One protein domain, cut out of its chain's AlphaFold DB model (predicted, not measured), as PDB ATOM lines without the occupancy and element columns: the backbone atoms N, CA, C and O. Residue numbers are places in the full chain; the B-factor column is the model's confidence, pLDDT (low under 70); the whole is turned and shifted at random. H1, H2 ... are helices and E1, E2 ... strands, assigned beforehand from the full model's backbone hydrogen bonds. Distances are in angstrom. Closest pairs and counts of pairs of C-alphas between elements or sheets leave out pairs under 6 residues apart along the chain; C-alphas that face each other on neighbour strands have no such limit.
ATOM      1  N   THR A 241     212.888 278.106 183.120       81.88
ATOM      2  CA  THR A 241     212.745 276.822 183.813       81.88
ATOM      3  C   THR A 241     212.279 275.771 182.828       81.88
ATOM      4  O   THR A 241     211.328 276.013 182.083       81.88
ATOM      5  N   SER A 242     212.895 274.597 182.891       85.56
ATOM      6  CA  SER A 242     212.493 273.426 182.125       85.56
ATOM      7  C   SER A 242     212.250 272.267 183.077       85.56
ATOM      8  O   SER A 242     213.098 271.990 183.923       85.56
ATOM      9  N   LYS A 243     211.116 271.583 182.933       87.75
ATOM     10  CA  LYS A 243     210.833 270.331 183.640       87.75
ATOM     11  C   LYS A 243     210.235 269.330 182.662       87.75
ATOM     12  O   LYS A 243     209.248 269.647 182.000       87.75
ATOM     13  N   GLN A 244     210.815 268.136 182.588       88.94
ATOM     14  CA  GLN A 244     210.226 267.041 181.826       88.94
ATOM     15  C   GLN A 244     208.916 266.598 182.489       88.94
ATOM     16  O   GLN A 244     208.819 266.538 183.717       88.94
ATOM     17  N   LEU A 245     207.903 266.316 181.676       88.81
ATOM     18  CA  LEU A 245     206.593 265.864 182.121       88.81
ATOM     19  C   LEU A 245     206.196 264.574 181.409       88.81
ATOM     20  O   LEU A 245     206.518 264.367 180.239       88.81
ATOM     21  N   SER A 246     205.448 263.738 182.126       88.38
ATOM     22  CA  SER A 246     204.675 262.658 181.522       88.38
ATOM     23  C   SER A 246     203.370 263.196 180.925       88.38
ATOM     24  O   SER A 246     202.933 264.316 181.229       88.38
ATOM     25  N   LYS A 247     202.718 262.370 180.100       88.94
ATOM     26  CA  LYS A 247     201.371 262.632 179.573       88.94
ATOM     27  C   LYS A 247     200.371 262.870 180.711       88.94
ATOM     28  O   LYS A 247     199.777 263.941 180.779       88.94
ATOM     29  N   GLN A 248     200.318 261.958 181.682       88.81
ATOM     30  CA  GLN A 248     199.433 262.056 182.848       88.81
ATOM     31  C   GLN A 248     199.695 263.312 183.702       88.81
ATOM     32  O   GLN A 248     198.767 263.962 184.176       88.81
ATOM     33  N   ALA A 249     200.961 263.702 183.892       90.00
ATOM     34  CA  ALA A 249     201.284 264.928 184.626       90.00
ATOM     35  C   ALA A 249     200.851 266.195 183.868       90.00
ATOM     36  O   ALA A 249     200.494 267.195 184.492       90.00
ATOM     37  N   SER A 250     200.888 266.163 182.535       91.62
ATOM     38  CA  SER A 250     200.432 267.269 181.685       91.62
ATOM     39  C   SER A 250     198.907 267.395 181.702       91.62
ATOM     40  O   SER A 250     198.395 268.509 181.761       91.62
ATOM     41  N   GLU A 251     198.189 266.274 181.744       92.00
ATOM     42  CA  GLU A 251     196.728 266.228 181.855       92.00
ATOM     43  C   GLU A 251     196.235 266.855 183.166       92.00
ATOM     44  O   GLU A 251     195.466 267.816 183.135       92.00
ATOM     45  N   LYS A 252     196.809 266.447 184.309       92.19
ATOM     46  CA  LYS A 252     196.519 267.060 185.622       92.19
ATOM     47  C   LYS A 252     196.784 268.570 185.653       92.19
ATOM     48  O   LYS A 252     196.143 269.312 186.392       92.19
ATOM     49  N   LEU A 253     197.769 269.051 184.891       92.31
ATOM     50  CA  LEU A 253     198.048 270.486 184.789       92.31
ATOM     51  C   LEU A 253     197.015 271.224 183.932       92.31
ATOM     52  O   LEU A 253     196.728 272.376 184.246       92.31
ATOM     53  N   LEU A 254     196.482 270.597 182.881       94.06
ATOM     54  CA  LEU A 254     195.404 271.165 182.066       94.06
ATOM     55  C   LEU A 254     194.104 271.268 182.866       94.06
ATOM     56  O   LEU A 254     193.451 272.302 182.810       94.06
ATOM     57  N   GLU A 255     193.773 270.254 183.665       91.75
ATOM     58  CA  GLU A 255     192.619 270.294 184.576       91.75
ATOM     59  C   GLU A 255     192.708 271.456 185.567       91.75
ATOM     60  O   GLU A 255     191.734 272.169 185.788       91.75
ATOM     61  N   LYS A 256     193.906 271.700 186.113       90.50
ATOM     62  CA  LYS A 256     194.166 272.844 186.997       90.50
ATOM     63  C   LYS A 256     194.194 274.189 186.275       90.50
ATOM     64  O   LYS A 256     194.065 275.214 186.936       90.50
ATOM     65  N   ALA A 257     194.425 274.214 184.963       89.50
ATOM     66  CA  ALA A 257     194.483 275.456 184.196       89.50
ATOM     67  C   ALA A 257     193.089 276.061 183.958       89.50
ATOM     68  O   ALA A 257     192.998 277.256 183.692       89.50
ATOM     69  N   GLY A 258     192.025 275.261 184.080       89.69
ATOM     70  CA  GLY A 258     190.641 275.714 183.985       89.69
ATOM     71  C   GLY A 258     189.774 274.784 183.140       89.69
ATOM     72  O   GLY A 258     190.129 273.637 182.869       89.69
ATOM     73  N   LYS A 259     188.617 275.299 182.718       89.50
ATOM     74  CA  LYS A 259     187.648 274.612 181.850       89.50
ATOM     75  C   LYS A 259     187.365 275.465 180.608       89.50
ATOM     76  O   LYS A 259     187.496 276.686 180.660       89.50
ATOM     77  N   GLY A 260     186.986 274.825 179.503       91.94
ATOM     78  CA  GLY A 260     186.574 275.485 178.261       91.94
ATOM     79  C   GLY A 260     187.219 274.884 177.014       91.94
ATOM     80  O   GLY A 260     188.229 274.187 177.097       91.94
ATOM     81  N   LEU A 261     186.678 275.239 175.844       92.12
ATOM     82  CA  LEU A 261     187.023 274.627 174.554       92.12
ATOM     83  C   LEU A 261     188.536 274.595 174.269       92.12
ATOM     84  O   LEU A 261     189.068 273.607 173.768       92.12
ATOM     85  N   HIS A 262     189.262 275.656 174.630       92.06
ATOM     86  CA  HIS A 262     190.710 275.730 174.439       92.06
ATOM     87  C   HIS A 262     191.495 274.706 175.292       92.06
ATOM     88  O   HIS A 262     192.560 274.249 174.866       92.06
ATOM     89  N   ILE A 263     190.989 274.335 176.475       94.25
ATOM     90  CA  ILE A 263     191.541 273.263 177.319       94.25
ATOM     91  C   ILE A 263     191.178 271.900 176.732       94.25
ATOM     92  O   ILE A 263     192.054 271.042 176.626       94.25
ATOM     93  N   ASP A 264     189.937 271.718 176.286       93.50
ATOM     94  CA  ASP A 264     189.461 270.441 175.741       93.50
ATOM     95  C   ASP A 264     190.204 270.059 174.453       93.50
ATOM     96  O   ASP A 264     190.686 268.933 174.318       93.50
ATOM     97  N   ILE A 265     190.445 271.027 173.560       93.88
ATOM     98  CA  ILE A 265     191.290 270.841 172.368       93.88
ATOM     99  C   ILE A 265     192.706 270.392 172.758       93.88
ATOM    100  O   ILE A 265     193.287 269.511 172.124       93.88
ATOM    101  N   GLN A 266     193.289 270.982 173.805       95.75
ATOM    102  CA  GLN A 266     194.620 270.602 174.284       95.75
ATOM    103  C   GLN A 266     194.640 269.203 174.914       95.75
ATOM    104  O   GLN A 266     195.609 268.471 174.711       95.75
ATOM    105  N   LYS A 267     193.574 268.798 175.614       93.31
ATOM    106  CA  LYS A 267     193.411 267.429 176.128       93.31
ATOM    107  C   LYS A 267     193.312 266.412 174.989       93.31
ATOM    108  O   LYS A 267     194.026 265.413 175.018       93.31
ATOM    109  N   LEU A 268     192.532 266.695 173.943       93.25
ATOM    110  CA  LEU A 268     192.455 265.843 172.747       93.25
ATOM    111  C   LEU A 268     193.825 265.696 172.064       93.25
ATOM    112  O   LEU A 268     194.258 264.577 171.783       93.25
ATOM    113  N   LYS A 269     194.556 266.806 171.876       92.44
ATOM    114  CA  LYS A 269     195.934 266.786 171.348       92.44
ATOM    115  C   LYS A 269     196.866 265.922 172.196       92.44
ATOM    116  O   LYS A 269     197.659 265.158 171.652       92.44
ATOM    117  N   LEU A 270     196.781 266.047 173.520       91.81
ATOM    118  CA  LEU A 270     197.579 265.258 174.454       91.81
ATOM    119  C   LEU A 270     197.232 263.766 174.357       91.81
ATOM    120  O   LEU A 270     198.140 262.935 174.313       91.81
ATOM    121  N   ASN A 271     195.945 263.425 174.260       90.69
ATOM    122  CA  ASN A 271     195.461 262.050 174.149       90.69
ATOM    123  C   ASN A 271     195.924 261.353 172.869       90.69
ATOM    124  O   ASN A 271     196.299 260.184 172.944       90.69
ATOM    125  N   GLY A 272     196.032 262.082 171.756       87.44
ATOM    126  CA  GLY A 272     196.588 261.572 170.499       87.44
ATOM    127  C   GLY A 272     198.099 261.289 170.505       87.44
ATOM    128  O   GLY A 272     198.618 260.758 169.527       87.44
ATOM    129  N   LEU A 273     198.839 261.627 171.572       87.31
ATOM    130  CA  LEU A 273     200.276 261.342 171.652       87.31
ATOM    131  C   LEU A 273     200.580 259.905 172.088       87.31
ATOM    132  O   LEU A 273     199.978 259.382 173.033       87.31
ATOM    133  N   HIS A 274     201.626 259.338 171.476       82.44
ATOM    134  CA  HIS A 274     202.228 258.067 171.876       82.44
ATOM    135  C   HIS A 274     202.751 258.131 173.319       82.44
ATOM    136  O   HIS A 274     203.344 259.136 173.724       82.44
ATOM    137  N   HIS A 275     202.584 257.048 174.082       74.62
ATOM    138  CA  HIS A 275     202.881 256.989 175.519       74.62
ATOM    139  C   HIS A 275     204.347 257.307 175.880       74.62
ATOM    140  O   HIS A 275     204.606 257.871 176.938       74.62
ATOM    141  N   GLN A 276     205.298 257.022 174.982       78.56
ATOM    142  CA  GLN A 276     206.730 257.316 175.173       78.56
ATOM    143  C   GLN A 276     207.132 258.755 174.814       78.56
ATOM    144  O   GLN A 276     208.296 259.130 174.975       78.56
ATOM    145  N   THR A 277     206.207 259.575 174.306       81.69
ATOM    146  CA  THR A 277     206.525 260.947 173.892       81.69
ATOM    147  C   THR A 277     206.964 261.764 175.105       81.69
ATOM    148  O   THR A 277     206.175 262.038 176.010       81.69
ATOM    149  N   LYS A 278     208.232 262.187 175.119       82.19
ATOM    150  CA  LYS A 278     208.764 263.064 176.165       82.19
ATOM    151  C   LYS A 278     208.238 264.484 175.953       82.19
ATOM    152  O   LYS A 278     208.440 265.077 174.895       82.19
ATOM    153  N   LEU A 279     207.586 265.032 176.975       89.56
ATOM    154  CA  LEU A 279     207.109 266.413 177.002       89.56
ATOM    155  C   LEU A 279     207.969 267.250 177.940       89.56
ATOM    156  O   LEU A 279     208.510 266.750 178.927       89.56
ATOM    157  N   ILE A 280     208.070 268.544 177.657       90.12
ATOM    158  CA  ILE A 280     208.823 269.480 178.488       90.12
ATOM    159  C   ILE A 280     208.006 270.735 178.742       90.12
ATOM    160  O   ILE A 280     207.559 271.423 177.829       90.12
ATOM    161  N   LYS A 281     207.820 271.057 180.017       91.19
ATOM    162  CA  LYS A 281     207.272 272.339 180.437       91.19
ATOM    163  C   LYS A 281     208.393 273.357 180.448       91.19
ATOM    164  O   LYS A 281     209.312 273.232 181.260       91.19
ATOM    165  N   HIS A 282     208.308 274.346 179.568       88.56
ATOM    166  CA  HIS A 282     209.303 275.400 179.433       88.56
ATOM    167  C   HIS A 282     208.660 276.762 179.666       88.56
ATOM    168  O   HIS A 282     207.646 277.095 179.055       88.56
ATOM    169  N   ARG A 283     209.225 277.549 180.581       84.94
ATOM    170  CA  ARG A 283     208.708 278.876 180.927       84.94
ATOM    171  C   ARG A 283     209.836 279.875 181.047       84.94
ATOM    172  O   ARG A 283     210.863 279.563 181.651       84.94
ATOM    173  N   ASN A 284     209.589 281.082 180.553       79.94
ATOM    174  CA  ASN A 284     210.385 282.246 180.906       79.94
ATOM    175  C   ASN A 284     210.072 282.628 182.357       79.94
ATOM    176  O   ASN A 284     208.911 282.665 182.762       79.94
ATOM    177  N   ILE A 285     211.110 282.889 183.142       80.69
ATOM    178  CA  ILE A 285     211.001 283.357 184.523       80.69
ATOM    179  C   ILE A 285     211.861 284.602 184.712       80.69
ATOM    180  O   ILE A 285     212.912 284.745 184.085       80.69
ATOM    181  N   LYS A 337     227.347 277.953 171.981       48.69
ATOM    182  CA  LYS A 337     226.537 276.957 171.265       48.69
ATOM    183  C   LYS A 337     225.391 276.541 172.187       48.69
ATOM    184  O   LYS A 337     225.616 276.178 173.349       48.69
ATOM    185  N   MET A 338     224.164 276.675 171.695       50.56
ATOM    186  CA  MET A 338     222.979 276.229 172.415       50.56
ATOM    187  C   MET A 338     223.163 274.739 172.724       50.56
ATOM    188  O   MET A 338     223.502 273.968 171.831       50.56
ATOM    189  N   ARG A 339     223.039 274.347 173.999       53.41
ATOM    190  CA  ARG A 339     223.200 272.938 174.381       53.41
ATOM    191  C   ARG A 339     222.164 272.085 173.630       53.41
ATOM    192  O   ARG A 339     221.023 272.516 173.463       53.41
ATOM    193  N   ILE A 340     222.583 270.906 173.171       48.25
ATOM    194  CA  ILE A 340     221.816 270.001 172.292       48.25
ATOM    195  C   ILE A 340     220.476 269.575 172.934       48.25
ATOM    196  O   ILE A 340     219.466 269.465 172.248       48.25
ATOM    197  N   ASP A 341     220.421 269.484 174.268       52.72
ATOM    198  CA  ASP A 341     219.230 269.177 175.080       52.72
ATOM    199  C   ASP A 341     218.112 270.244 175.035       52.72
ATOM    200  O   ASP A 341     217.019 270.025 175.561       52.72
ATOM    201  N   LYS A 342     218.358 271.405 174.411       57.00
ATOM    202  CA  LYS A 342     217.389 272.507 174.261       57.00
ATOM    203  C   LYS A 342     216.661 272.545 172.918       57.00
ATOM    204  O   LYS A 342     215.955 273.519 172.656       57.00
ATOM    205  N   GLN A 343     216.801 271.533 172.066       72.88
ATOM    206  CA  GLN A 343     216.037 271.462 170.820       72.88
ATOM    207  C   GLN A 343     214.570 271.099 171.098       72.88
ATOM    208  O   GLN A 343     214.132 269.974 170.896       72.88
ATOM    209  N   ILE A 344     213.805 272.064 171.601       79.81
ATOM    210  CA  ILE A 344     212.349 271.986 171.753       79.81
ATOM    211  C   ILE A 344     211.686 272.736 170.600       79.81
ATOM    212  O   ILE A 344     212.314 273.583 169.958       79.81
ATOM    213  N   GLU A 345     210.436 272.402 170.298       84.31
ATOM    214  CA  GLU A 345     209.653 273.120 169.289       84.31
ATOM    215  C   GLU A 345     209.589 274.629 169.593       84.31
ATOM    216  O   GLU A 345     209.633 275.047 170.749       84.31
ATOM    217  N   SER A 346     209.499 275.462 168.552       80.44
ATOM    218  CA  SER A 346     209.415 276.924 168.697       80.44
ATOM    219  C   SER A 346     208.063 277.389 169.244       80.44
ATOM    220  O   SER A 346     207.988 278.433 169.887       80.44
ATOM    221  N   MET A 347     207.005 276.610 169.017       84.31
ATOM    222  CA  MET A 347     205.657 276.871 169.514       84.31
ATOM    223  C   MET A 347     205.268 275.854 170.582       84.31
ATOM    224  O   MET A 347     205.621 274.677 170.499       84.31
ATOM    225  N   ALA A 348     204.519 276.310 171.586       88.75
ATOM    226  CA  ALA A 348     204.008 275.432 172.628       88.75
ATOM    227  C   ALA A 348     202.983 274.453 172.041       88.75
ATOM    228  O   ALA A 348     201.995 274.862 171.431       88.75
ATOM    229  N   PHE A 349     203.191 273.163 172.289       92.00
ATOM    230  CA  PHE A 349     202.239 272.110 171.944       92.00
ATOM    231  C   PHE A 349     200.960 272.217 172.792       92.00
ATOM    232  O   PHE A 349     199.855 272.096 172.262       92.00
ATOM    233  N   LEU A 350     201.108 272.509 174.094       93.06
ATOM    234  CA  LEU A 350     200.009 272.838 175.014       93.06
ATOM    235  C   LEU A 350     200.232 274.251 175.590       93.06
ATOM    236  O   LEU A 350     200.888 274.396 176.636       93.06
ATOM    237  N   PRO A 351     199.757 275.311 174.907       91.75
ATOM    238  CA  PRO A 351     200.015 276.697 175.292       91.75
ATOM    239  C   PRO A 351     199.509 277.058 176.693       91.75
ATOM    240  O   PRO A 351     200.238 277.730 177.425       91.75
ATOM    241  N   SER A 352     198.350 276.545 177.130       92.62
ATOM    242  CA  SER A 352     197.769 276.883 178.446       92.62
ATOM    243  C   SER A 352     198.650 276.468 179.623       92.62
ATOM    244  O   SER A 352     198.545 277.021 180.715       92.62
ATOM    245  N   ILE A 353     199.556 275.508 179.417       92.25
ATOM    246  CA  ILE A 353     200.475 275.034 180.457       92.25
ATOM    247  C   ILE A 353     201.954 275.210 180.093       92.25
ATOM    248  O   ILE A 353     202.819 274.830 180.892       92.25
ATOM    249  N   SER A 354     202.243 275.865 178.963       91.94
ATOM    250  CA  SER A 354     203.592 276.112 178.429       91.94
ATOM    251  C   SER A 354     204.390 274.817 178.210       91.94
ATOM    252  O   SER A 354     205.554 274.714 178.608       91.94
ATOM    253  N   VAL A 355     203.745 273.794 177.643       92.88
ATOM    254  CA  VAL A 355     204.381 272.504 177.337       92.88
ATOM    255  C   VAL A 355     204.721 272.411 175.856       92.88
ATOM    256  O   VAL A 355     203.916 272.765 174.999       92.88
ATOM    257  N   TYR A 356     205.918 271.908 175.580       92.00
ATOM    258  CA  TYR A 356     206.524 271.742 174.266       92.00
ATOM    259  C   TYR A 356     206.905 270.272 174.066       92.00
ATOM    260  O   TYR A 356     207.027 269.512 175.037       92.00
ATOM    261  N   ARG A 357     207.132 269.878 172.813       89.06
ATOM    262  CA  ARG A 357     207.780 268.605 172.477       89.06
ATOM    263  C   ARG A 357     209.256 268.847 172.175       89.06
ATOM    264  O   ARG A 357     209.655 269.952 171.802       89.06
ATOM    265  N   TYR A 358     210.066 267.810 172.343       84.44
ATOM    266  CA  TYR A 358     211.419 267.804 171.796       84.44
ATOM    267  C   TYR A 358     211.339 267.718 170.267       84.44
ATOM    268  O   TYR A 358     210.487 267.003 169.734       84.44
TER     269      TYR A 358
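AT A GLANCE: This is residues 241 to 285 and 337 to 358 of the 364 residues of the protein "Response regulatory domain-containing protein" of Abscondita terminalis (UniProt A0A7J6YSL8). A small three-stranded antiparallel sheet, E1, E2 and E3, has one helix, H1, on it, running along the strands, and H2 folds back beside H1 to make a helical hairpin, H2 itself not on the sheet. Residues 337 to 342 reach out as an arm, away from the helices. The 67 printed residues include E1, H1, H2, E2, E3 in that order; sheet order E1 - E2 - E3; class mixed, helices and strands; compact, radius of gyration of the C-alphas 11.9 A, spans 40 by 28 by 17 A.

IN THESE COORDINATES: E1, residues 241 to 245, begins at C-alpha (212.745, 276.822, 183.813). H1 is residues 247 to 257, 15.3 A; H2, 261 to 271, 15.2 A; E2, 279 to 284, 16.6 A. E3, 355 to 357, ends at C-alpha (207.780, 268.605, 172.477).

HOW THE PARTS SIT: N 243 and O 281 of E1 and E2 are 3.0 A apart; N 280 and O 356 of E2 and E3, 3.0 A. H1 is on the sheet, height 10.7 A. H1 and H2 touch, closest C-alphas Leu 254 and Ile 263, 6.5 A, at a shallow tilt of 8 degrees, opposite ways. O i to N i+4 pairs are within hydrogen-bond range throughout H1, 6 of 7 in H2.

THE WHOLE: Residues 286 to 336 are cut out, a 21.4 A gap between C-alphas 285 and 337. Residues 337 to 342 are under pLDDT 70.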